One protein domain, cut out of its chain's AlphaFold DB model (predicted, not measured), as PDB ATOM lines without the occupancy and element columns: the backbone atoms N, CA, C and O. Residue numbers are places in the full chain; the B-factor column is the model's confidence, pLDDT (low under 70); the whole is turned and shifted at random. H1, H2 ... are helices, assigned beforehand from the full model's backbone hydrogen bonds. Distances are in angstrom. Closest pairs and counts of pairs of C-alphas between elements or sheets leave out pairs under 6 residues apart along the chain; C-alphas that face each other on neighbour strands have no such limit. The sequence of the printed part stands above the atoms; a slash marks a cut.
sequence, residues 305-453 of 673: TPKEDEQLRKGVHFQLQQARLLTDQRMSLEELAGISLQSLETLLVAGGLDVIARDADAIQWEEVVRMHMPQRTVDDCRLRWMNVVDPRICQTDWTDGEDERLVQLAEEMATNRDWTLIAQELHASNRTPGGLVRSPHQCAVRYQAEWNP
ATOM      1  N   THR A 305      -5.829 -17.662  -4.628       87.81
ATOM      2  CA  THR A 305      -6.629 -17.530  -3.409       87.81
ATOM      3  C   THR A 305      -7.945 -18.302  -3.533       87.81
ATOM      4  O   THR A 305      -8.481 -18.412  -4.635       87.81
ATOM      5  N   PRO A 306      -8.546 -18.763  -2.419       87.88
ATOM      6  CA  PRO A 306      -9.836 -19.462  -2.468       87.88
ATOM      7  C   PRO A 306     -10.961 -18.632  -3.106       87.88
ATOM      8  O   PRO A 306     -11.859 -19.173  -3.741       87.88
ATOM      9  N   LYS A 307     -10.901 -17.298  -2.974       87.62
ATOM     10  CA  LYS A 307     -11.858 -16.380  -3.610       87.62
ATOM     11  C   LYS A 307     -11.707 -16.348  -5.132       87.62
ATOM     12  O   LYS A 307     -12.710 -16.266  -5.829       87.62
ATOM     13  N   GLU A 308     -10.476 -16.411  -5.636       89.44
ATOM     14  CA  GLU A 308     -10.203 -16.494  -7.076       89.44
ATOM     15  C   GLU A 308     -10.647 -17.842  -7.651       89.44
ATOM     16  O   GLU A 308     -11.197 -17.871  -8.747       89.44
ATOM     17  N   ASP A 309     -10.461 -18.941  -6.913       90.38
ATOM     18  CA  ASP A 309     -10.955 -20.259  -7.330       90.38
ATOM     19  C   ASP A 309     -12.488 -20.255  -7.453       90.38
ATOM     20  O   ASP A 309     -13.041 -20.740  -8.438       90.38
ATOM     21  N   GLU A 310     -13.182 -19.635  -6.496       89.50
ATOM     22  CA  GLU A 310     -14.639 -19.487  -6.538       89.50
ATOM     23  C   GLU A 310     -15.108 -18.582  -7.689       89.50
ATOM     24  O   GLU A 310     -16.091 -18.876  -8.367       89.50
ATOM     25  N   GLN A 311     -14.387 -17.492  -7.969       89.81
ATOM     26  CA  GLN A 311     -14.664 -16.640  -9.130       89.81
ATOM     27  C   GLN A 311     -14.459 -17.384 -10.452       89.81
ATOM     28  O   GLN A 311     -15.270 -17.236 -11.368       89.81
ATOM     29  N   LEU A 312     -13.415 -18.211 -10.544       91.25
ATOM     30  CA  LEU A 312     -13.159 -19.041 -11.713       91.25
ATOM     31  C   LEU A 312     -14.277 -20.074 -11.920       91.25
ATOM     32  O   LEU A 312     -14.752 -20.217 -13.046       91.25
ATOM     33  N   ARG A 313     -14.767 -20.723 -10.850       90.25
ATOM     34  CA  ARG A 313     -15.946 -21.612 -10.925       90.25
ATOM     35  C   ARG A 313     -17.174 -20.912 -11.464       90.25
ATOM     36  O   ARG A 313     -17.808 -21.442 -12.369       90.25
ATOM     37  N   LYS A 314     -17.484 -19.719 -10.955       88.81
ATOM     38  CA  LYS A 314     -18.623 -18.926 -11.437       88.81
ATOM     39  C   LYS A 314     -18.481 -18.576 -12.912       88.81
ATOM     40  O   LYS A 314     -19.442 -18.709 -13.659       88.81
ATOM     41  N   GLY A 315     -17.279 -18.192 -13.340       88.56
ATOM     42  CA  GLY A 315     -17.017 -17.866 -14.738       88.56
ATOM     43  C   GLY A 315     -17.190 -19.056 -15.679       88.56
ATOM     44  O   GLY A 315     -17.832 -18.923 -16.719       88.56
ATOM     45  N   VAL A 316     -16.679 -20.232 -15.302       88.44
ATOM     46  CA  VAL A 316     -16.857 -21.456 -16.097       88.44
ATOM     47  C   VAL A 316     -18.314 -21.921 -16.086       88.44
ATOM     48  O   VAL A 316     -18.853 -22.252 -17.139       88.44
ATOM     49  N   HIS A 317     -18.979 -21.889 -14.929       87.56
ATOM     50  CA  HIS A 317     -20.403 -22.216 -14.799       87.56
ATOM     51  C   HIS A 317     -21.268 -21.348 -15.716       87.56
ATOM     52  O   HIS A 317     -22.041 -21.878 -16.512       87.56
ATOM     53  N   PHE A 318     -21.052 -20.033 -15.686       85.88
ATOM     54  CA  PHE A 318     -21.732 -19.078 -16.555       85.88
ATOM     55  C   PHE A 318     -21.494 -19.375 -18.040       85.88
ATOM     56  O   PHE A 318     -22.444 -19.404 -18.821       85.88
ATOM     57  N   GLN A 319     -20.250 -19.661 -18.436       86.31
ATOM     58  CA  GLN A 319     -19.926 -19.987 -19.827       86.31
ATOM     59  C   GLN A 319     -20.603 -21.284 -20.294       86.31
ATOM     60  O   GLN A 319     -21.122 -21.341 -21.408       86.31
ATOM     61  N   LEU A 320     -20.635 -22.319 -19.451       83.75
ATOM     62  CA  LEU A 320     -21.296 -23.588 -19.766       83.75
ATOM     63  C   LEU A 320     -22.819 -23.428 -19.864       83.75
ATOM     64  O   LEU A 320     -23.435 -23.997 -20.769       83.75
ATOM     65  N   GLN A 321     -23.426 -22.622 -18.987       80.94
ATOM     66  CA  GLN A 321     -24.844 -22.270 -19.085       80.94
ATOM     67  C   GLN A 321     -25.146 -21.531 -20.393       80.94
ATOM     68  O   GLN A 321     -26.092 -21.890 -21.094       80.94
ATOM     69  N   GLN A 322     -24.326 -20.541 -20.761       78.50
ATOM     70  CA  GLN A 322     -24.485 -19.819 -22.025       78.50
ATOM     71  C   GLN A 322     -24.346 -20.731 -23.244       78.50
ATOM     72  O   GLN A 322     -25.166 -20.656 -24.156       78.50
ATOM     73  N   ALA A 323     -23.339 -21.606 -23.261       76.12
ATOM     74  CA  ALA A 323     -23.124 -22.536 -24.363       76.12
ATOM     75  C   ALA A 323     -24.341 -23.450 -24.571       76.12
ATOM     76  O   ALA A 323     -24.805 -23.574 -25.701       76.12
ATOM     77  N   ARG A 324     -24.917 -24.004 -23.490       72.31
ATOM     78  CA  ARG A 324     -26.134 -24.832 -23.569       72.31
ATOM     79  C   ARG A 324     -27.334 -24.066 -24.125       72.31
ATOM     80  O   ARG A 324     -28.017 -24.574 -25.013       72.31
ATOM     81  N   LEU A 325     -27.558 -22.840 -23.643       71.94
ATOM     82  CA  LEU A 325     -28.645 -21.974 -24.117       71.94
ATOM     83  C   LEU A 325     -28.540 -21.666 -25.617       71.94
ATOM     84  O   LEU A 325     -29.558 -21.520 -26.285       71.94
ATOM     85  N   LEU A 326     -27.319 -21.550 -26.143       69.38
ATOM     86  CA  LEU A 326     -27.076 -21.252 -27.555       69.38
ATOM     87  C   LEU A 326     -27.147 -22.496 -28.453       69.38
ATOM     88  O   LEU A 326     -27.459 -22.365 -29.638       69.38
ATOM     89  N   THR A 327     -26.862 -23.688 -27.923       66.94
ATOM     90  CA  THR A 327     -26.925 -24.945 -28.686       66.94
ATOM     91  C   THR A 327     -28.338 -25.505 -28.823       66.94
ATOM     92  O   THR A 327     -28.664 -26.033 -29.887       66.94
ATOM     93  N   ASP A 328     -29.194 -25.375 -27.804       60.69
ATOM     94  CA  ASP A 328     -30.564 -25.892 -27.872       60.69
ATOM     95  C   ASP A 328     -31.512 -24.871 -28.515       60.69
ATOM     96  O   ASP A 328     -32.094 -23.997 -27.875       60.69
ATOM     97  N   GLN A 329     -31.701 -25.000 -29.829       50.56
ATOM     98  CA  GLN A 329     -32.505 -24.079 -30.641       50.56
ATOM     99  C   GLN A 329     -34.018 -24.070 -30.318       50.56
ATOM    100  O   GLN A 329     -34.761 -23.316 -30.951       50.56
ATOM    101  N   ARG A 330     -34.516 -24.895 -29.381       54.09
ATOM    102  CA  ARG A 330     -35.951 -25.015 -29.037       54.09
ATOM    103  C   ARG A 330     -36.198 -25.371 -27.567       54.09
ATOM    104  O   ARG A 330     -36.823 -26.382 -27.272       54.09
ATOM    105  N   MET A 331     -35.738 -24.523 -26.661       58.44
ATOM    106  CA  MET A 331     -36.070 -24.627 -25.238       58.44
ATOM    107  C   MET A 331     -37.420 -23.969 -24.934       58.44
ATOM    108  O   MET A 331     -37.693 -22.854 -25.387       58.44
ATOM    109  N   SER A 332     -38.263 -24.640 -24.153       60.81
ATOM    110  CA  SER A 332     -39.473 -24.040 -23.583       60.81
ATOM    111  C   SER A 332     -39.122 -23.040 -22.467       60.81
ATOM    112  O   SER A 332     -38.051 -23.099 -21.864       60.81
ATOM    113  N   LEU A 333     -40.026 -22.097 -22.173       57.28
ATOM    114  CA  LEU A 333     -39.839 -21.094 -21.107       57.28
ATOM    115  C   LEU A 333     -39.634 -21.726 -19.716       57.28
ATOM    116  O   LEU A 333     -38.924 -21.159 -18.888       57.28
ATOM    117  N   GLU A 334     -40.215 -22.903 -19.475       58.25
ATOM    118  CA  GLU A 334     -40.054 -23.668 -18.231       58.25
ATOM    119  C   GLU A 334     -38.653 -24.290 -18.124       58.25
ATOM    120  O   GLU A 334     -38.011 -24.208 -17.076       58.25
ATOM    121  N   GLU A 335     -38.117 -24.828 -19.222       58.16
ATOM    122  CA  GLU A 335     -36.749 -25.356 -19.269       58.16
ATOM    123  C   GLU A 335     -35.703 -24.227 -19.170       58.16
ATOM    124  O   GLU A 335     -34.669 -24.392 -18.523       58.16
ATOM    125  N   LEU A 336     -35.987 -23.045 -19.737       59.72
ATOM    126  CA  LEU A 336     -35.154 -21.839 -19.601       59.72
ATOM    127  C   LEU A 336     -35.062 -21.355 -18.145       59.72
ATOM    128  O   LEU A 336     -33.979 -20.977 -17.692       59.72
ATOM    129  N   ALA A 337     -36.169 -21.410 -17.398       58.66
ATOM    130  CA  ALA A 337     -36.176 -21.119 -15.965       58.66
ATOM    131  C   ALA A 337     -35.382 -22.168 -15.158       58.66
ATOM    132  O   ALA A 337     -34.726 -21.824 -14.175       58.66
ATOM    133  N   GLY A 338     -35.381 -23.431 -15.606       56.41
ATOM    134  CA  GLY A 338     -34.617 -24.527 -15.003       56.41
ATOM    135  C   GLY A 338     -33.100 -24.465 -15.233       56.41
ATOM    136  O   GLY A 338     -32.340 -24.854 -14.346       56.41
ATOM    137  N   ILE A 339     -32.623 -23.939 -16.371       55.75
ATOM    138  CA  ILE A 339     -31.176 -23.831 -16.667       55.75
ATOM    139  C   ILE A 339     -30.453 -22.907 -15.688       55.75
ATOM    140  O   ILE A 339     -29.344 -23.224 -15.252       55.75
ATOM    141  N   SER A 340     -31.085 -21.795 -15.304       52.50
ATOM    142  CA  SER A 340     -30.521 -20.845 -14.336       52.50
ATOM    143  C   SER A 340     -30.235 -21.481 -12.968       52.50
ATOM    144  O   SER A 340     -29.479 -20.907 -12.188       52.50
ATOM    145  N   LEU A 341     -30.831 -22.643 -12.678       59.81
ATOM    146  CA  LEU A 341     -30.742 -23.358 -11.404       59.81
ATOM    147  C   LEU A 341     -29.873 -24.626 -11.473       59.81
ATOM    148  O   LEU A 341     -29.682 -25.276 -10.447       59.81
ATOM    149  N   GLN A 342     -29.342 -25.004 -12.644       68.25
ATOM    150  CA  GLN A 342     -28.494 -26.198 -12.754       68.25
ATOM    151  C   GLN A 342     -27.140 -25.975 -12.075       68.25
ATOM    152  O   GLN A 342     -26.442 -24.997 -12.356       68.25
ATOM    153  N   SER A 343     -26.749 -26.912 -11.206       75.94
ATOM    154  CA  SER A 343     -25.437 -26.896 -10.562       75.94
ATOM    155  C   SER A 343     -24.323 -27.183 -11.576       75.94
ATOM    156  O   SER A 343     -24.550 -27.831 -12.602       75.94
ATOM    157  N   LEU A 344     -23.104 -26.721 -11.292       79.19
ATOM    158  CA  LEU A 344     -21.935 -26.945 -12.147       79.19
ATOM    159  C   LEU A 344     -21.663 -28.436 -12.386       79.19
ATOM    160  O   LEU A 344     -21.317 -28.827 -13.497       79.19
ATOM    161  N   GLU A 345     -21.893 -29.275 -11.381       78.81
ATOM    162  CA  GLU A 345     -21.728 -30.726 -11.471       78.81
ATOM    163  C   GLU A 345     -22.719 -31.356 -12.454       78.81
ATOM    164  O   GLU A 345     -22.390 -32.331 -13.116       78.81
ATOM    165  N   THR A 346     -23.915 -30.776 -12.594       76.12
ATOM    166  CA  THR A 346     -24.943 -31.240 -13.543       76.12
ATOM    167  C   THR A 346     -24.619 -30.816 -14.983       76.12
ATOM    168  O   THR A 346     -25.074 -31.428 -15.956       76.12
ATOM    169  N   LEU A 347     -23.838 -29.742 -15.140       72.25
ATOM    170  CA  LEU A 347     -23.414 -29.241 -16.445       72.25
ATOM    171  C   LEU A 347     -22.248 -30.043 -17.031       72.25
ATOM    172  O   LEU A 347     -22.186 -30.212 -18.252       72.25
ATOM    173  N   LEU A 348     -21.353 -30.526 -16.171       81.62
ATOM    174  CA  LEU A 348     -20.174 -31.299 -16.546       81.62
ATOM    175  C   LEU A 348     -20.523 -32.773 -16.767       81.62
ATOM    176  O   LEU A 348     -21.276 -33.379 -16.009       81.62
ATOM    177  N   VAL A 349     -19.943 -33.376 -17.804       74.62
ATOM    178  CA  VAL A 349     -20.123 -34.808 -18.068       74.62
ATOM    179  C   VAL A 349     -19.205 -35.604 -17.138       74.62
ATOM    180  O   VAL A 349     -18.006 -35.320 -17.041       74.62
ATOM    181  N   ALA A 350     -19.757 -36.605 -16.451       70.69
ATOM    182  CA  ALA A 350     -18.959 -37.560 -15.689       70.69
ATOM    183  C   ALA A 350     -18.055 -38.351 -16.647       70.69
ATOM    184  O   ALA A 350     -18.518 -38.862 -17.667       70.69
ATOM    185  N   GLY A 351     -16.766 -38.445 -16.336       71.38
ATOM    186  CA  GLY A 351     -15.808 -39.111 -17.206       71.38
ATOM    187  C   GLY A 351     -14.375 -38.993 -16.712       71.38
ATOM    188  O   GLY A 351     -14.104 -38.342 -15.702       71.38
ATOM    189  N   GLY A 352     -13.474 -39.652 -17.438       75.44
ATOM    190  CA  GLY A 352     -12.047 -39.645 -17.157       75.44
ATOM    191  C   GLY A 352     -11.364 -38.331 -17.540       75.44
ATOM    192  O   GLY A 352     -11.984 -37.324 -17.892       75.44
ATOM    193  N   LEU A 353     -10.036 -38.351 -17.473       78.88
ATOM    194  CA  LEU A 353      -9.187 -37.193 -17.753       78.88
ATOM    195  C   LEU A 353      -9.341 -36.654 -19.191       78.88
ATOM    196  O   LEU A 353      -9.196 -35.456 -19.426       78.88
ATOM    197  N   ASP A 354      -9.654 -37.529 -20.142       79.81
ATOM    198  CA  ASP A 354      -9.942 -37.212 -21.542       79.81
ATOM    199  C   ASP A 354     -11.183 -36.318 -21.692       79.81
ATOM    200  O   ASP A 354     -11.166 -35.343 -22.446       79.81
ATOM    201  N   VAL A 355     -12.233 -36.598 -20.915       82.56
ATOM    202  CA  VAL A 355     -13.457 -35.787 -20.886       82.56
ATOM    203  C   VAL A 355     -13.177 -34.420 -20.269       82.56
ATOM    204  O   VAL A 355     -13.609 -33.409 -20.820       82.56
ATOM    205  N   ILE A 356     -12.393 -34.365 -19.185       83.00
ATOM    206  CA  ILE A 356     -11.978 -33.100 -18.553       83.00
ATOM    207  C   ILE A 356     -11.205 -32.224 -19.544       83.00
ATOM    208  O   ILE A 356     -11.485 -31.032 -19.657       83.00
ATOM    209  N   ALA A 357     -10.256 -32.807 -20.284       83.50
ATOM    210  CA  ALA A 357      -9.474 -32.080 -21.281       83.50
ATOM    211  C   ALA A 357     -10.351 -31.551 -22.426       83.50
ATOM    212  O   ALA A 357     -10.263 -30.374 -22.770       83.50
ATOM    213  N   ARG A 358     -11.253 -32.381 -22.962       83.31
ATOM    214  CA  ARG A 358     -12.175 -31.973 -24.032       83.31
ATOM    215  C   ARG A 358     -13.120 -30.855 -23.590       83.31
ATOM    216  O   ARG A 358     -13.336 -29.908 -24.339       83.31
ATOM    217  N   ASP A 359     -13.686 -30.963 -22.390       83.62
ATOM    218  CA  ASP A 359     -14.582 -29.937 -21.852       83.62
ATOM    219  C   ASP A 359     -13.817 -28.626 -21.615       83.62
ATOM    220  O   ASP A 359     -14.327 -27.553 -21.927       83.62
ATOM    221  N   ALA A 360     -12.570 -28.705 -21.136       83.50
ATOM    222  CA  ALA A 360     -11.703 -27.540 -20.994       83.50
ATOM    223  C   ALA A 360     -11.390 -26.874 -22.344       83.50
ATOM    224  O   ALA A 360     -11.351 -25.649 -22.417       83.50
ATOM    225  N   ASP A 361     -11.205 -27.647 -23.412       85.88
ATOM    226  CA  ASP A 361     -10.949 -27.118 -24.757       85.88
ATOM    227  C   ASP A 361     -12.185 -26.459 -25.387       85.88
ATOM    228  O   ASP A 361     -12.053 -25.566 -26.223       85.88
ATOM    229  N   ALA A 362     -13.389 -26.861 -24.972       84.69
ATOM    230  CA  ALA A 362     -14.643 -26.269 -25.436       84.69
ATOM    231  C   ALA A 362     -14.974 -24.921 -24.761       84.69
ATOM    232  O   ALA A 362     -15.809 -24.163 -25.263       84.69
ATOM    233  N   ILE A 363     -14.347 -24.609 -23.621       86.81
ATOM    234  CA  ILE A 363     -14.579 -23.362 -22.884       86.81
ATOM    235  C   ILE A 363     -13.866 -22.196 -23.582       86.81
ATOM    236  O   ILE A 363     -12.666 -22.239 -23.845       86.81
ATOM    237  N   GLN A 364     -14.596 -21.101 -23.816       88.06
ATOM    238  CA  GLN A 364     -14.017 -19.842 -24.299       88.06
ATOM    239  C   GLN A 364     -13.364 -19.084 -23.140       88.06
ATOM    240  O   GLN A 364     -13.981 -18.246 -22.477       88.06
ATOM    241  N   TRP A 365     -12.105 -19.410 -22.862       88.69
ATOM    242  CA  TRP A 365     -11.371 -18.875 -21.719       88.69
ATOM    243  C   TRP A 365     -11.146 -17.362 -21.784       88.69
ATOM    244  O   TRP A 365     -11.094 -16.718 -20.737       88.69
ATOM    245  N   GLU A 366     -11.059 -16.773 -22.979       88.81
ATOM    246  CA  GLU A 366     -10.933 -15.323 -23.161       88.81
ATOM    247  C   GLU A 366     -12.119 -14.581 -22.536       88.81
ATOM    248  O   GLU A 366     -11.938 -13.559 -21.877       88.81
ATOM    249  N   GLU A 367     -13.326 -15.118 -22.700       85.75
ATOM    250  CA  GLU A 367     -14.560 -14.536 -22.181       85.75
ATOM    251  C   GLU A 367     -14.670 -14.717 -20.662       85.75
ATOM    252  O   GLU A 367     -14.977 -13.768 -19.932       85.75
ATOM    253  N   VAL A 368     -14.315 -15.909 -20.169       88.56
ATOM    254  CA  VAL A 368     -14.248 -16.212 -18.730       88.56
ATOM    255  C   VAL A 368     -13.291 -15.250 -18.023       88.56
ATOM    256  O   VAL A 368     -13.658 -14.632 -17.020       88.56
ATOM    257  N   VAL A 369     -12.085 -15.066 -18.567       89.25
ATOM    258  CA  VAL A 369     -11.087 -14.125 -18.043       89.25
ATOM    259  C   VAL A 369     -11.597 -12.692 -18.118       89.25
ATOM    260  O   VAL A 369     -11.546 -11.974 -17.122       89.25
ATOM    261  N   ARG A 370     -12.145 -12.271 -19.261       87.94
ATOM    262  CA  ARG A 370     -12.626 -10.899 -19.466       87.94
ATOM    263  C   ARG A 370     -13.723 -10.500 -18.478       87.94
ATOM    264  O   ARG A 370     -13.730  -9.358 -18.021       87.94
ATOM    265  N   MET A 371     -14.645 -11.410 -18.175       84.56
ATOM    266  CA  MET A 371     -15.821 -11.123 -17.351       84.56
ATOM    267  C   MET A 371     -15.591 -11.365 -15.857       84.56
ATOM    268  O   MET A 371     -16.074 -10.589 -15.036       84.56
ATOM    269  N   HIS A 372     -14.859 -12.422 -15.499       85.56
ATOM    270  CA  HIS A 372     -14.772 -12.885 -14.111       85.56
ATOM    271  C   HIS A 372     -13.373 -12.740 -13.508       85.56
ATOM    272  O   HIS A 372     -13.257 -12.593 -12.293       85.56
ATOM    273  N   MET A 373     -12.316 -12.771 -14.326       84.38
ATOM    274  CA  MET A 373     -10.925 -12.855 -13.856       84.38
ATOM    275  C   MET A 373      -9.948 -11.964 -14.654       84.38
ATOM    276  O   MET A 373      -8.915 -12.456 -15.109       84.38
ATOM    277  N   PRO A 374     -10.194 -10.645 -14.801       81.56
ATOM    278  CA  PRO A 374      -9.398  -9.769 -15.676       81.56
ATOM    279  C   PRO A 374      -7.932  -9.603 -15.243       81.56
ATOM    280  O   PRO A 374      -7.103  -9.104 -16.001       81.56
ATOM    281  N   GLN A 375      -7.604  -9.989 -14.011       81.12
ATOM    282  CA  GLN A 375      -6.262  -9.945 -13.437       81.12
ATOM    283  C   GLN A 375      -5.397 -11.183 -13.740       81.12
ATOM    284  O   GLN A 375      -4.216 -11.181 -13.383       81.12
ATOM    285  N   ARG A 376      -5.962 -12.242 -14.339       83.44
ATOM    286  CA  ARG A 376      -5.260 -13.493 -14.684       83.44
ATOM    287  C   ARG A 376      -5.153 -13.673 -16.196       83.44
ATOM    288  O   ARG A 376      -5.869 -13.030 -16.959       83.44
ATOM    289  N   THR A 377      -4.231 -14.530 -16.628       85.19
ATOM    290  CA  THR A 377      -4.112 -14.915 -18.037       85.19
ATOM    291  C   THR A 377      -5.042 -16.084 -18.364       85.19
ATOM    292  O   THR A 377      -5.508 -16.802 -17.478       85.19
ATOM    293  N   VAL A 378      -5.322 -16.264 -19.657       86.44
ATOM    294  CA  VAL A 378      -6.126 -17.381 -20.177       86.44
ATOM    295  C   VAL A 378      -5.503 -18.725 -19.806       86.44
ATOM    296  O   VAL A 378      -6.186 -19.583 -19.245       86.44
ATOM    297  N   ASP A 379      -4.197 -18.871 -20.033       84.06
ATOM    298  CA  ASP A 379      -3.473 -20.109 -19.739       84.06
ATOM    299  C   ASP A 379      -3.456 -20.427 -18.238       84.06
ATOM    300  O   ASP A 379      -3.675 -21.575 -17.854       84.06
ATOM    301  N   ASP A 380      -3.275 -19.417 -17.378       85.69
ATOM    302  CA  ASP A 380      -3.328 -19.581 -15.921       85.69
ATOM    303  C   ASP A 380      -4.682 -20.135 -15.465       85.69
ATOM    304  O   ASP A 380      -4.738 -21.097 -14.696       85.69
ATOM    305  N   CYS A 381      -5.779 -19.535 -15.938       88.56
ATOM    306  CA  CYS A 381      -7.135 -19.962 -15.602       88.56
ATOM    307  C   CYS A 381      -7.424 -21.381 -16.103       88.56
ATOM    308  O   CYS A 381      -7.942 -22.199 -15.341       88.56
ATOM    309  N   ARG A 382      -7.032 -21.697 -17.342       88.81
ATOM    310  CA  ARG A 382      -7.201 -23.034 -17.925       88.81
ATOM    311  C   ARG A 382      -6.416 -24.091 -17.145       88.81
ATOM    312  O   ARG A 382      -6.980 -25.109 -16.751       88.81
ATOM    313  N   LEU A 383      -5.140 -23.841 -16.847       86.81
ATOM    314  CA  LEU A 383      -4.304 -24.766 -16.075       86.81
ATOM    315  C   LEU A 383      -4.806 -24.936 -14.639       86.81
ATOM    316  O   LEU A 383      -4.779 -26.047 -14.104       86.81
ATOM    317  N   ARG A 384      -5.270 -23.857 -14.001       89.81
ATOM    318  CA  ARG A 384      -5.844 -23.921 -12.653       89.81
ATOM    319  C   ARG A 384      -7.126 -24.747 -12.628       89.81
ATOM    320  O   ARG A 384      -7.303 -25.553 -11.712       89.81
ATOM    321  N   TRP A 385      -7.978 -24.586 -13.640       90.56
ATOM    322  CA  TRP A 385      -9.178 -25.396 -13.812       90.56
ATOM    323  C   TRP A 385      -8.844 -26.883 -13.931       90.56
ATOM    324  O   TRP A 385      -9.266 -27.671 -13.089       90.56
ATOM    325  N   MET A 386      -7.999 -27.235 -14.903       87.25
ATOM    326  CA  MET A 386      -7.675 -28.621 -15.259       87.25
ATOM    327  C   MET A 386      -6.900 -29.406 -14.194       87.25
ATOM    328  O   MET A 386      -6.804 -30.624 -14.304       87.25
ATOM    329  N   ASN A 387      -6.305 -28.738 -13.201       86.81
ATOM    330  CA  ASN A 387      -5.486 -29.407 -12.187       86.81
ATOM    331  C   ASN A 387      -6.045 -29.301 -10.762       86.81
ATOM    332  O   ASN A 387      -5.626 -30.080  -9.906       86.81
ATOM    333  N   VAL A 388      -6.928 -28.332 -10.476       86.19
ATOM    334  CA  VAL A 388      -7.336 -28.021  -9.093       86.19
ATOM    335  C   VAL A 388      -8.819 -27.678  -8.941       86.19
ATOM    336  O   VAL A 388      -9.451 -28.158  -8.006       86.19
ATOM    337  N   VAL A 389      -9.366 -26.811  -9.798       88.50
ATOM    338  CA  VAL A 389     -10.682 -26.190  -9.539       88.50
ATOM    339  C   VAL A 389     -11.857 -27.004 -10.080       88.50
ATOM    340  O   VAL A 389     -12.946 -26.909  -9.507       88.50
ATOM    341  N   ASP A 390     -11.655 -27.804 -11.135       87.12
ATOM    342  CA  ASP A 390     -12.700 -28.675 -11.685       87.12
ATOM    343  C   ASP A 390     -13.224 -29.642 -10.595       87.12
ATOM    344  O   ASP A 390     -12.421 -30.358  -9.986       87.12
ATOM    345  N   PRO A 391     -14.551 -29.696 -10.343       86.69
ATOM    346  CA  PRO A 391     -15.145 -30.546  -9.306       86.69
ATOM    347  C   PRO A 391     -14.830 -32.040  -9.437       86.69
ATOM    348  O   PRO A 391     -14.906 -32.774  -8.454       86.69
ATOM    349  N   ARG A 392     -14.476 -32.507 -10.640       86.62
ATOM    350  CA  ARG A 392     -14.130 -33.912 -10.908       86.62
ATOM    351  C   ARG A 392     -12.723 -34.276 -10.429       86.62
ATOM    352  O   ARG A 392     -12.383 -35.460 -10.394       86.62
ATOM    353  N   ILE A 393     -11.904 -33.286 -10.064       88.00
ATOM    354  CA  ILE A 393     -10.526 -33.498  -9.622       88.00
ATOM    355  C   ILE A 393     -10.472 -33.666  -8.108       88.00
ATOM    356  O   ILE A 393     -10.909 -32.813  -7.337       88.00
ATOM    357  N   CYS A 394      -9.848 -34.751  -7.670       86.38
ATOM    358  CA  CYS A 394      -9.662 -35.061  -6.266       86.38
ATOM    359  C   CYS A 394      -8.685 -34.071  -5.598       86.38
ATOM    360  O   CYS A 394      -7.514 -33.987  -5.981       86.38
ATOM    361  N   GLN A 395      -9.165 -33.354  -4.576       85.38
ATOM    362  CA  GLN A 395      -8.376 -32.427  -3.745       85.38
ATOM    363  C   GLN A 395      -8.079 -32.969  -2.340       85.38
ATOM    364  O   GLN A 395      -7.546 -32.245  -1.502       85.38
ATOM    365  N   THR A 396      -8.456 -34.217  -2.050       86.69
ATOM    366  CA  THR A 396      -8.164 -34.837  -0.753       86.69
ATOM    367  C   THR A 396      -6.687 -35.193  -0.639       86.69
ATOM    368  O   THR A 396      -5.990 -35.335  -1.646       86.69
ATOM    369  N   ASP A 397      -6.237 -35.405   0.595       85.31
ATOM    370  CA  ASP A 397      -4.907 -35.949   0.849       85.31
ATOM    371  C   ASP A 397      -4.734 -37.321   0.178       85.31
ATOM    372  O   ASP A 397      -5.698 -38.074  -0.016       85.31
ATOM    373  N   TRP A 398      -3.490 -37.621  -0.193       87.62
ATOM    374  CA  TRP A 398      -3.109 -38.900  -0.783       87.62
ATOM    375  C   TRP A 398      -3.234 -40.012   0.252       87.62
ATOM    376  O   TRP A 398      -2.796 -39.868   1.393       87.62
ATOM    377  N   THR A 399      -3.833 -41.123  -0.158       88.19
ATOM    378  CA  THR A 399      -3.920 -42.329   0.665       88.19
ATOM    379  C   THR A 399      -2.754 -43.268   0.370       88.19
ATOM    380  O   THR A 399      -2.248 -43.311  -0.753       88.19
ATOM    381  N   ASP A 400      -2.375 -44.085   1.355       82.88
ATOM    382  CA  ASP A 400      -1.283 -45.055   1.203       82.88
ATOM    383  C   ASP A 400      -1.519 -46.000   0.003       82.88
ATOM    384  O   ASP A 400      -0.604 -46.295  -0.761       82.88
ATOM    385  N   GLY A 401      -2.773 -46.406  -0.235       84.19
ATOM    386  CA  GLY A 401      -3.135 -47.273  -1.361       84.19
ATOM    387  C   GLY A 401      -3.049 -46.606  -2.741       84.19
ATOM    388  O   GLY A 401      -2.860 -47.311  -3.737       84.19
ATOM    389  N   GLU A 402      -3.190 -45.278  -2.817       88.31
ATOM    390  CA  GLU A 402      -2.945 -44.500  -4.040       88.31
ATOM    391  C   GLU A 402      -1.448 -44.363  -4.305       88.31
ATOM    392  O   GLU A 402      -1.014 -44.556  -5.440       88.31
ATOM    393  N   ASP A 403      -0.668 -44.060  -3.265       87.06
ATOM    394  CA  ASP A 403       0.785 -43.923  -3.367       87.06
ATOM    395  C   ASP A 403       1.434 -45.247  -3.796       87.06
ATOM    396  O   ASP A 403       2.245 -45.258  -4.723       87.06
ATOM    397  N   GLU A 404       1.020 -46.379  -3.214       86.06
ATOM    398  CA  GLU A 404       1.483 -47.711  -3.626       86.06
ATOM    399  C   GLU A 404       1.244 -47.964  -5.121       86.06
ATOM    400  O   GLU A 404       2.139 -48.425  -5.832       86.06
ATOM    401  N   ARG A 405       0.046 -47.633  -5.628       88.50
ATOM    402  CA  ARG A 405      -0.275 -47.840  -7.046       88.50
ATOM    403  C   ARG A 405       0.464 -46.856  -7.952       88.50
ATOM    404  O   ARG A 405       0.899 -47.249  -9.033       88.50
ATOM    405  N   LEU A 406       0.630 -45.604  -7.524       88.81
ATOM    406  CA  LEU A 406       1.383 -44.584  -8.253       88.81
ATOM    407  C   LEU A 406       2.845 -45.005  -8.448       88.81
ATOM    408  O   LEU A 406       3.386 -44.840  -9.541       88.81
ATOM    409  N   VAL A 407       3.472 -45.565  -7.410       86.31
ATOM    410  CA  VAL A 407       4.848 -46.072  -7.482       86.31
ATOM    411  C   VAL A 407       4.941 -47.257  -8.439       86.31
ATOM    412  O   VAL A 407       5.779 -47.222  -9.336       86.31
ATOM    413  N   GLN A 408       4.036 -48.237  -8.328       87.19
ATOM    414  CA  GLN A 408       3.990 -49.390  -9.240       87.19
ATOM    415  C   GLN A 408       3.873 -48.955 -10.708       87.19
ATOM    416  O   GLN A 408       4.674 -49.367 -11.539       87.19
ATOM    417  N   LEU A 409       2.934 -48.056 -11.024       87.94
ATOM    418  CA  LEU A 409       2.750 -47.532 -12.384       87.94
ATOM    419  C   LEU A 409       3.986 -46.786 -12.901       87.94
ATOM    420  O   LEU A 409       4.353 -46.899 -14.070       87.94
ATOM    421  N   ALA A 410       4.641 -46.009 -12.039       86.19
ATOM    422  CA  ALA A 410       5.841 -45.266 -12.408       86.19
ATOM    423  C   ALA A 410       7.074 -46.167 -12.624       86.19
ATOM    424  O   ALA A 410       7.984 -45.780 -13.366       86.19
ATOM    425  N   GLU A 411       7.117 -47.334 -11.976       84.12
ATOM    426  CA  GLU A 411       8.130 -48.379 -12.177       84.12
ATOM    427  C   GLU A 411       7.853 -49.208 -13.436       84.12
ATOM    428  O   GLU A 411       8.770 -49.442 -14.220       84.12
ATOM    429  N   GLU A 412       6.595 -49.581 -13.684       83.81
ATOM    430  CA  GLU A 412       6.162 -50.279 -14.904       83.81
ATOM    431  C   GLU A 412       6.495 -49.462 -16.172       83.81
ATOM    432  O   GLU A 412       6.963 -50.007 -17.170       83.81
ATOM    433  N   MET A 413       6.325 -48.136 -16.117       78.62
ATOM    434  CA  MET A 413       6.514 -47.214 -17.249       78.62
ATOM    435  C   MET A 413       7.931 -46.601 -17.324       78.62
ATOM    436  O   MET A 413       8.121 -45.520 -17.891       78.62
ATOM    437  N   ALA A 414       8.939 -47.258 -16.731       64.94
ATOM    438  CA  ALA A 414      10.271 -46.709 -16.433       64.94
ATOM    439  C   ALA A 414      11.012 -45.986 -17.583       64.94
ATOM    440  O   ALA A 414      11.837 -45.114 -17.305       64.94
ATOM    441  N   THR A 415      10.746 -46.303 -18.854       61.34
ATOM    442  CA  THR A 415      11.450 -45.735 -20.021       61.34
ATOM    443  C   THR A 415      10.885 -44.403 -20.524       61.34
ATOM    444  O   THR A 415      11.628 -43.623 -21.118       61.34
ATOM    445  N   ASN A 416       9.604 -44.107 -20.286       65.12
ATOM    446  CA  ASN A 416       8.979 -42.831 -20.644       65.12
ATOM    447  C   ASN A 416       7.778 -42.583 -19.723       65.12
ATOM    448  O   ASN A 416       6.662 -43.003 -20.020       65.12
ATOM    449  N   ARG A 417       8.029 -41.949 -18.572       73.56
ATOM    450  CA  ARG A 417       7.008 -41.675 -17.549       73.56
ATOM    451  C   ARG A 417       5.996 -40.654 -18.064       73.56
ATOM    452  O   ARG A 417       6.125 -39.455 -17.808       73.56
ATOM    453  N   ASP A 418       4.998 -41.143 -18.785       84.38
ATOM    454  CA  ASP A 418       3.861 -40.352 -19.225       84.38
ATOM    455  C   ASP A 418       2.847 -40.225 -18.085       84.38
ATOM    456  O   ASP A 418       2.077 -41.135 -17.772       84.38
ATOM    457  N   TRP A 419       2.856 -39.058 -17.445       87.62
ATOM    458  CA  TRP A 419       1.967 -38.752 -16.330       87.62
ATOM    459  C   TRP A 419       0.491 -38.729 -16.727       87.62
ATOM    460  O   TRP A 419      -0.362 -38.864 -15.850       87.62
ATOM    461  N   THR A 420       0.176 -38.565 -18.016       86.44
ATOM    462  CA  THR A 420      -1.211 -38.614 -18.490       86.44
ATOM    463  C   THR A 420      -1.757 -40.034 -18.420       86.44
ATOM    464  O   THR A 420      -2.806 -40.248 -17.814       86.44
ATOM    465  N   LEU A 421      -0.993 -41.008 -18.918       85.81
ATOM    466  CA  LEU A 421      -1.335 -42.426 -18.846       85.81
ATOM    467  C   LEU A 421      -1.346 -42.925 -17.396       85.81
ATOM    468  O   LEU A 421      -2.283 -43.597 -16.980       85.81
ATOM    469  N   ILE A 422      -0.355 -42.527 -16.591       87.81
ATOM    470  CA  ILE A 422      -0.293 -42.900 -15.167       87.81
ATOM    471  C   ILE A 422      -1.534 -42.398 -14.413       87.81
ATOM    472  O   ILE A 422      -2.100 -43.130 -13.604       87.81
ATOM    473  N   ALA A 423      -1.985 -41.168 -14.673       88.50
ATOM    474  CA  ALA A 423      -3.197 -40.632 -14.054       88.50
ATOM    475  C   ALA A 423      -4.468 -41.376 -14.502       88.50
ATOM    476  O   ALA A 423      -5.348 -41.630 -13.676       88.50
ATOM    477  N   GLN A 424      -4.557 -41.757 -15.780       86.88
ATOM    478  CA  GLN A 424      -5.670 -42.554 -16.307       86.88
ATOM    479  C   GLN A 424      -5.728 -43.943 -15.665       86.88
ATOM    480  O   GLN A 424      -6.784 -44.350 -15.184       86.88
ATOM    481  N   GLU A 425      -4.594 -44.635 -15.579       86.62
ATOM    482  CA  GLU A 425      -4.490 -45.956 -14.951       86.62
ATOM    483  C   GLU A 425      -4.751 -45.907 -13.439       86.62
ATOM    484  O   GLU A 425      -5.392 -46.797 -12.871       86.62
ATOM    485  N   LEU A 426      -4.313 -44.837 -12.766       86.94
ATOM    486  CA  LEU A 426      -4.621 -44.622 -11.354       86.94
ATOM    487  C   LEU A 426      -6.133 -44.464 -11.141       86.94
ATOM    488  O   LEU A 426      -6.681 -45.066 -10.216       86.94
ATOM    489  N   HIS A 427      -6.819 -43.724 -12.014       84.50
ATOM    490  CA  HIS A 427      -8.276 -43.603 -11.974       84.50
ATOM    491  C   HIS A 427      -8.977 -44.933 -12.297       84.50
ATOM    492  O   HIS A 427      -9.866 -45.342 -11.553       84.50
ATOM    493  N   ALA A 428      -8.530 -45.660 -13.329       84.81
ATOM    494  CA  ALA A 428      -9.078 -46.968 -13.704       84.81
ATOM    495  C   ALA A 428      -8.979 -48.003 -12.570       84.81
ATOM    496  O   ALA A 428      -9.827 -48.885 -12.441       84.81
ATOM    497  N   SER A 429      -7.975 -47.868 -11.700       81.31
ATOM    498  CA  SER A 429      -7.814 -48.727 -10.527       81.31
ATOM    499  C   SER A 429      -8.861 -48.506  -9.420       81.31
ATOM    500  O   SER A 429      -8.892 -49.289  -8.471       81.31
ATOM    501  N   ASN A 430      -9.712 -47.471  -9.518       78.19
ATOM    502  CA  ASN A 430     -10.743 -47.093  -8.536       78.19
ATOM    503  C   ASN A 430     -10.226 -46.931  -7.092       78.19
ATOM    504  O   ASN A 430     -10.977 -47.081  -6.128       78.19
ATOM    505  N   ARG A 431      -8.933 -46.630  -6.926       77.81
ATOM    506  CA  ARG A 431      -8.309 -46.398  -5.612       77.81
ATOM    507  C   ARG A 431      -8.430 -44.953  -5.135       77.81
ATOM    508  O   ARG A 431      -8.107 -44.672  -3.984       77.81
ATOM    509  N   THR A 432      -8.889 -44.049  -5.996       79.25
ATOM    510  CA  THR A 432      -9.046 -42.636  -5.660       79.25
ATOM    511  C   THR A 432     -10.305 -42.398  -4.813       79.25
ATOM    512  O   THR A 432     -11.375 -42.945  -5.110       79.25
ATOM    513  N   PRO A 433     -10.231 -41.565  -3.758       78.44
ATOM    514  CA  PRO A 433     -11.387 -41.246  -2.928       78.44
ATOM    515  C   PRO A 433     -12.551 -40.674  -3.745       78.44
ATOM    516  O   PRO A 433     -12.389 -39.726  -4.516       78.44
ATOM    517  N   GLY A 434     -13.739 -41.256  -3.565       73.62
ATOM    518  CA  GLY A 434     -14.974 -40.788  -4.201       73.62
ATOM    519  C   GLY A 434     -15.058 -41.021  -5.712       73.62
ATOM    520  O   GLY A 434     -15.926 -40.432  -6.347       73.62
ATOM    521  N   GLY A 435     -14.169 -41.834  -6.299       77.69
ATOM    522  CA  GLY A 435     -14.128 -42.045  -7.751       77.69
ATOM    523  C   GLY A 435     -13.711 -40.797  -8.537       77.69
ATOM    524  O   GLY A 435     -13.924 -40.730  -9.743       77.69
ATOM    525  N   LEU A 436     -13.130 -39.799  -7.865       83.62
ATOM    526  CA  LEU A 436     -12.628 -38.575  -8.486       83.62
ATOM    527  C   LEU A 436     -11.285 -38.826  -9.183       83.62
ATOM    528  O   LEU A 436     -10.556 -39.764  -8.855       83.62
ATOM    529  N   VAL A 437     -10.927 -37.974 -10.141       87.31
ATOM    530  CA  VAL A 437      -9.698 -38.120 -10.934       87.31
ATOM    531  C   VAL A 437      -8.554 -37.352 -10.267       87.31
ATOM    532  O   VAL A 437      -8.736 -36.224  -9.817       87.31
ATOM    533  N   ARG A 438      -7.349 -37.924 -10.204       89.25
ATOM    534  CA  ARG A 438      -6.125 -37.166  -9.883       89.25
ATOM    535  C   ARG A 438      -5.511 -36.660 -11.186       89.25
ATOM    536  O   ARG A 438      -5.389 -37.416 -12.144       89.25
ATOM    537  N   SER A 439      -5.149 -35.382 -11.244       89.50
ATOM    538  CA  SER A 439      -4.554 -34.797 -12.451       89.50
ATOM    539  C   SER A 439      -3.124 -35.318 -12.688       89.50
ATOM    540  O   SER A 439      -2.410 -35.622 -11.725       89.50
ATOM    541  N   PRO A 440      -2.643 -35.351 -13.948       88.19
ATOM    542  CA  PRO A 440      -1.260 -35.718 -14.269       88.19
ATOM    543  C   PRO A 440      -0.234 -34.898 -13.489       88.19
ATOM    544  O   PRO A 440       0.778 -35.420 -13.027       88.19
ATOM    545  N   HIS A 441      -0.523 -33.607 -13.299       86.56
ATOM    546  CA  HIS A 441       0.314 -32.712 -12.519       86.56
ATOM    547  C   HIS A 441       0.408 -33.147 -11.050       86.56
ATOM    548  O   HIS A 441       1.511 -33.217 -10.512       86.56
ATOM    549  N   GLN A 442      -0.718 -33.486 -10.409       88.50
ATOM    550  CA  GLN A 442      -0.729 -33.966  -9.023       88.50
ATOM    551  C   GLN A 442       0.079 -35.263  -8.871       88.50
ATOM    552  O   GLN A 442       0.899 -35.354  -7.959       88.50
ATOM    553  N   CYS A 443      -0.099 -36.230  -9.779       88.06
ATOM    554  CA  CYS A 443       0.659 -37.486  -9.785       88.06
ATOM    555  C   CYS A 443       2.169 -37.239  -9.926       88.06
ATOM    556  O   CYS A 443       2.967 -37.766  -9.148       88.06
ATOM    557  N   ALA A 444       2.562 -36.384 -10.874       84.81
ATOM    558  CA  ALA A 444       3.961 -36.042 -11.108       84.81
ATOM    559  C   ALA A 444       4.596 -35.360  -9.892       84.81
ATOM    560  O   ALA A 444       5.688 -35.740  -9.472       84.81
ATOM    561  N   VAL A 445       3.914 -34.369  -9.307       81.69
ATOM    562  CA  VAL A 445       4.404 -33.636  -8.131       81.69
ATOM    563  C   VAL A 445       4.541 -34.569  -6.929       81.69
ATOM    564  O   VAL A 445       5.584 -34.547  -6.274       81.69
ATOM    565  N   ARG A 446       3.537 -35.419  -6.670       83.69
ATOM    566  CA  ARG A 446       3.555 -36.400  -5.574       83.69
ATOM    567  C   ARG A 446       4.746 -37.344  -5.700       83.69
ATOM    568  O   ARG A 446       5.551 -37.454  -4.777       83.69
ATOM    569  N   TYR A 447       4.898 -37.966  -6.868       81.31
ATOM    570  CA  TYR A 447       5.989 -38.899  -7.117       81.31
ATOM    571  C   TYR A 447       7.359 -38.209  -7.038       81.31
ATOM    572  O   TYR A 447       8.275 -38.719  -6.399       81.31
ATOM    573  N   GLN A 448       7.518 -37.029  -7.647       77.81
ATOM    574  CA  GLN A 448       8.787 -36.293  -7.626       77.81
ATOM    575  C   GLN A 448       9.212 -35.865  -6.218       77.81
ATOM    576  O   GLN A 448      10.411 -35.869  -5.935       77.81
ATOM    577  N   ALA A 449       8.260 -35.483  -5.367       69.88
ATOM    578  CA  ALA A 449       8.537 -34.965  -4.033       69.88
ATOM    579  C   ALA A 449       8.878 -36.053  -3.008       69.88
ATOM    580  O   ALA A 449       9.669 -35.783  -2.106       69.88
ATOM    581  N   GLU A 450       8.291 -37.248  -3.126       69.25
ATOM    582  CA  GLU A 450       8.365 -38.269  -2.069       69.25
ATOM    583  C   GLU A 450       8.972 -39.601  -2.516       69.25
ATOM    584  O   GLU A 450       9.647 -40.250  -1.720       69.25
ATOM    585  N   TRP A 451       8.803 -39.983  -3.784       70.62
ATOM    586  CA  TRP A 451       9.069 -41.352  -4.241       70.62
ATOM    587  C   TRP A 451      10.123 -41.461  -5.331       70.62
ATOM    588  O   TRP A 451      10.565 -42.560  -5.643       70.62
ATOM    589  N   ASN A 452      10.557 -40.344  -5.917       68.75
ATOM    590  CA  ASN A 452      11.584 -40.359  -6.944       68.75
ATOM    591  C   ASN A 452      12.939 -40.760  -6.325       68.75
ATOM    592  O   ASN A 452      13.541 -39.943  -5.616       68.75
ATOM    593  N   PRO A 453      13.481 -41.953  -6.647       63.22
ATOM    594  CA  PRO A 453      14.726 -42.439  -6.045       63.22
ATOM    595  C   PRO A 453      15.931 -41.544  -6.377       63.22
ATOM    596  O   PRO A 453      16.918 -41.510  -5.645       63.22
TER     597      PRO A 453
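AT A GLANCE: This is residues 305 to 453 of the 673 residues of the protein "SANT/Myb domain" of Ostreococcus tauri (UniProt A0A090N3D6). Two lobes of crossed helices sit end to end along an elongated whole: in the larger, long H1 crosses H5 and H6, with H3 touching H1 and H4 beside H6; in the smaller, H7, H8 and H9 pack in a triangle. H2 lies at the far end of the larger lobe, and the lobes meet where H4 comes close to H8 and the ends of H6 and H9 touch. The printed part has 149 residues with nine named helices, H1 to H9 in order, and no named strand, in the class all helix. It is only just compact, close to loose, with a radius of gyration of the C-alphas of 17.6 A and spans of 58 by 32 by 25 A.

HOW THE PARTS SIT: Begin with H1, residues 306 to 327. Its residues 311 to 319 touch H5, residues 365 to 372, at a steep tilt of 62 degrees, opposite ways; look at the closest C-alphas, Gly 315 and Val 368, 5.1 A apart. Its residues 309 to 313 touch H6, residues 378 to 389, about perpendicular at 77 degrees, closest at C-alphas 309 and 389, 6.3 A. H3, residues 344 to 347, touches H1, with C-alphas 317 and 344 closest at 5.6 A. H2, residues 333 to 339, is close to H1 but not clearly touching, with C-alphas 321 and 339 closest at 7.0 A. H4, residues 353 to 362, touches H6 at a shallow tilt of 32 degrees, only just short of steep, opposite ways, closest at C-alphas 356 and 386, 7.0 A. H6 and H9, residues 440 to 451, only just touch, only at their ends, with 3 pairs of C-alphas within 8 A, the closest 387 and 441 at 6.7 A. H9 touches H8, residues 419 to 428, about perpendicular at 85 degrees, closest at C-alphas 440 and 419, 4.9 A. H7, residues 400 to 412, touches H8 at a steep tilt of 50 degrees, closest at C-alphas 409 and 422, 6.2 A. Every O i to N i+4 pair is within hydrogen-bond range in each helix but H3, which is too short for one.

IN THESE COORDINATES: Find C-alpha 306 at (-9.836, -19.462, -2.468); from there H1 runs 31.8 A to C-alpha 327 at (-26.925, -24.945, -28.686). H7 is 18.5 A long and H9 15.5 A, ending at C-alpha 451, (9.069, -41.352, -4.241).

THE WHOLE: The two C-alphas farthest apart, Leu 333 and Pro 453, are 60.5 A apart. The printed part has no cut, and the link from H8 to H9 is long. Look for pLDDT under 70 at residues 326 to 342, 414 to 416, 449 to 450 and 452 to 453.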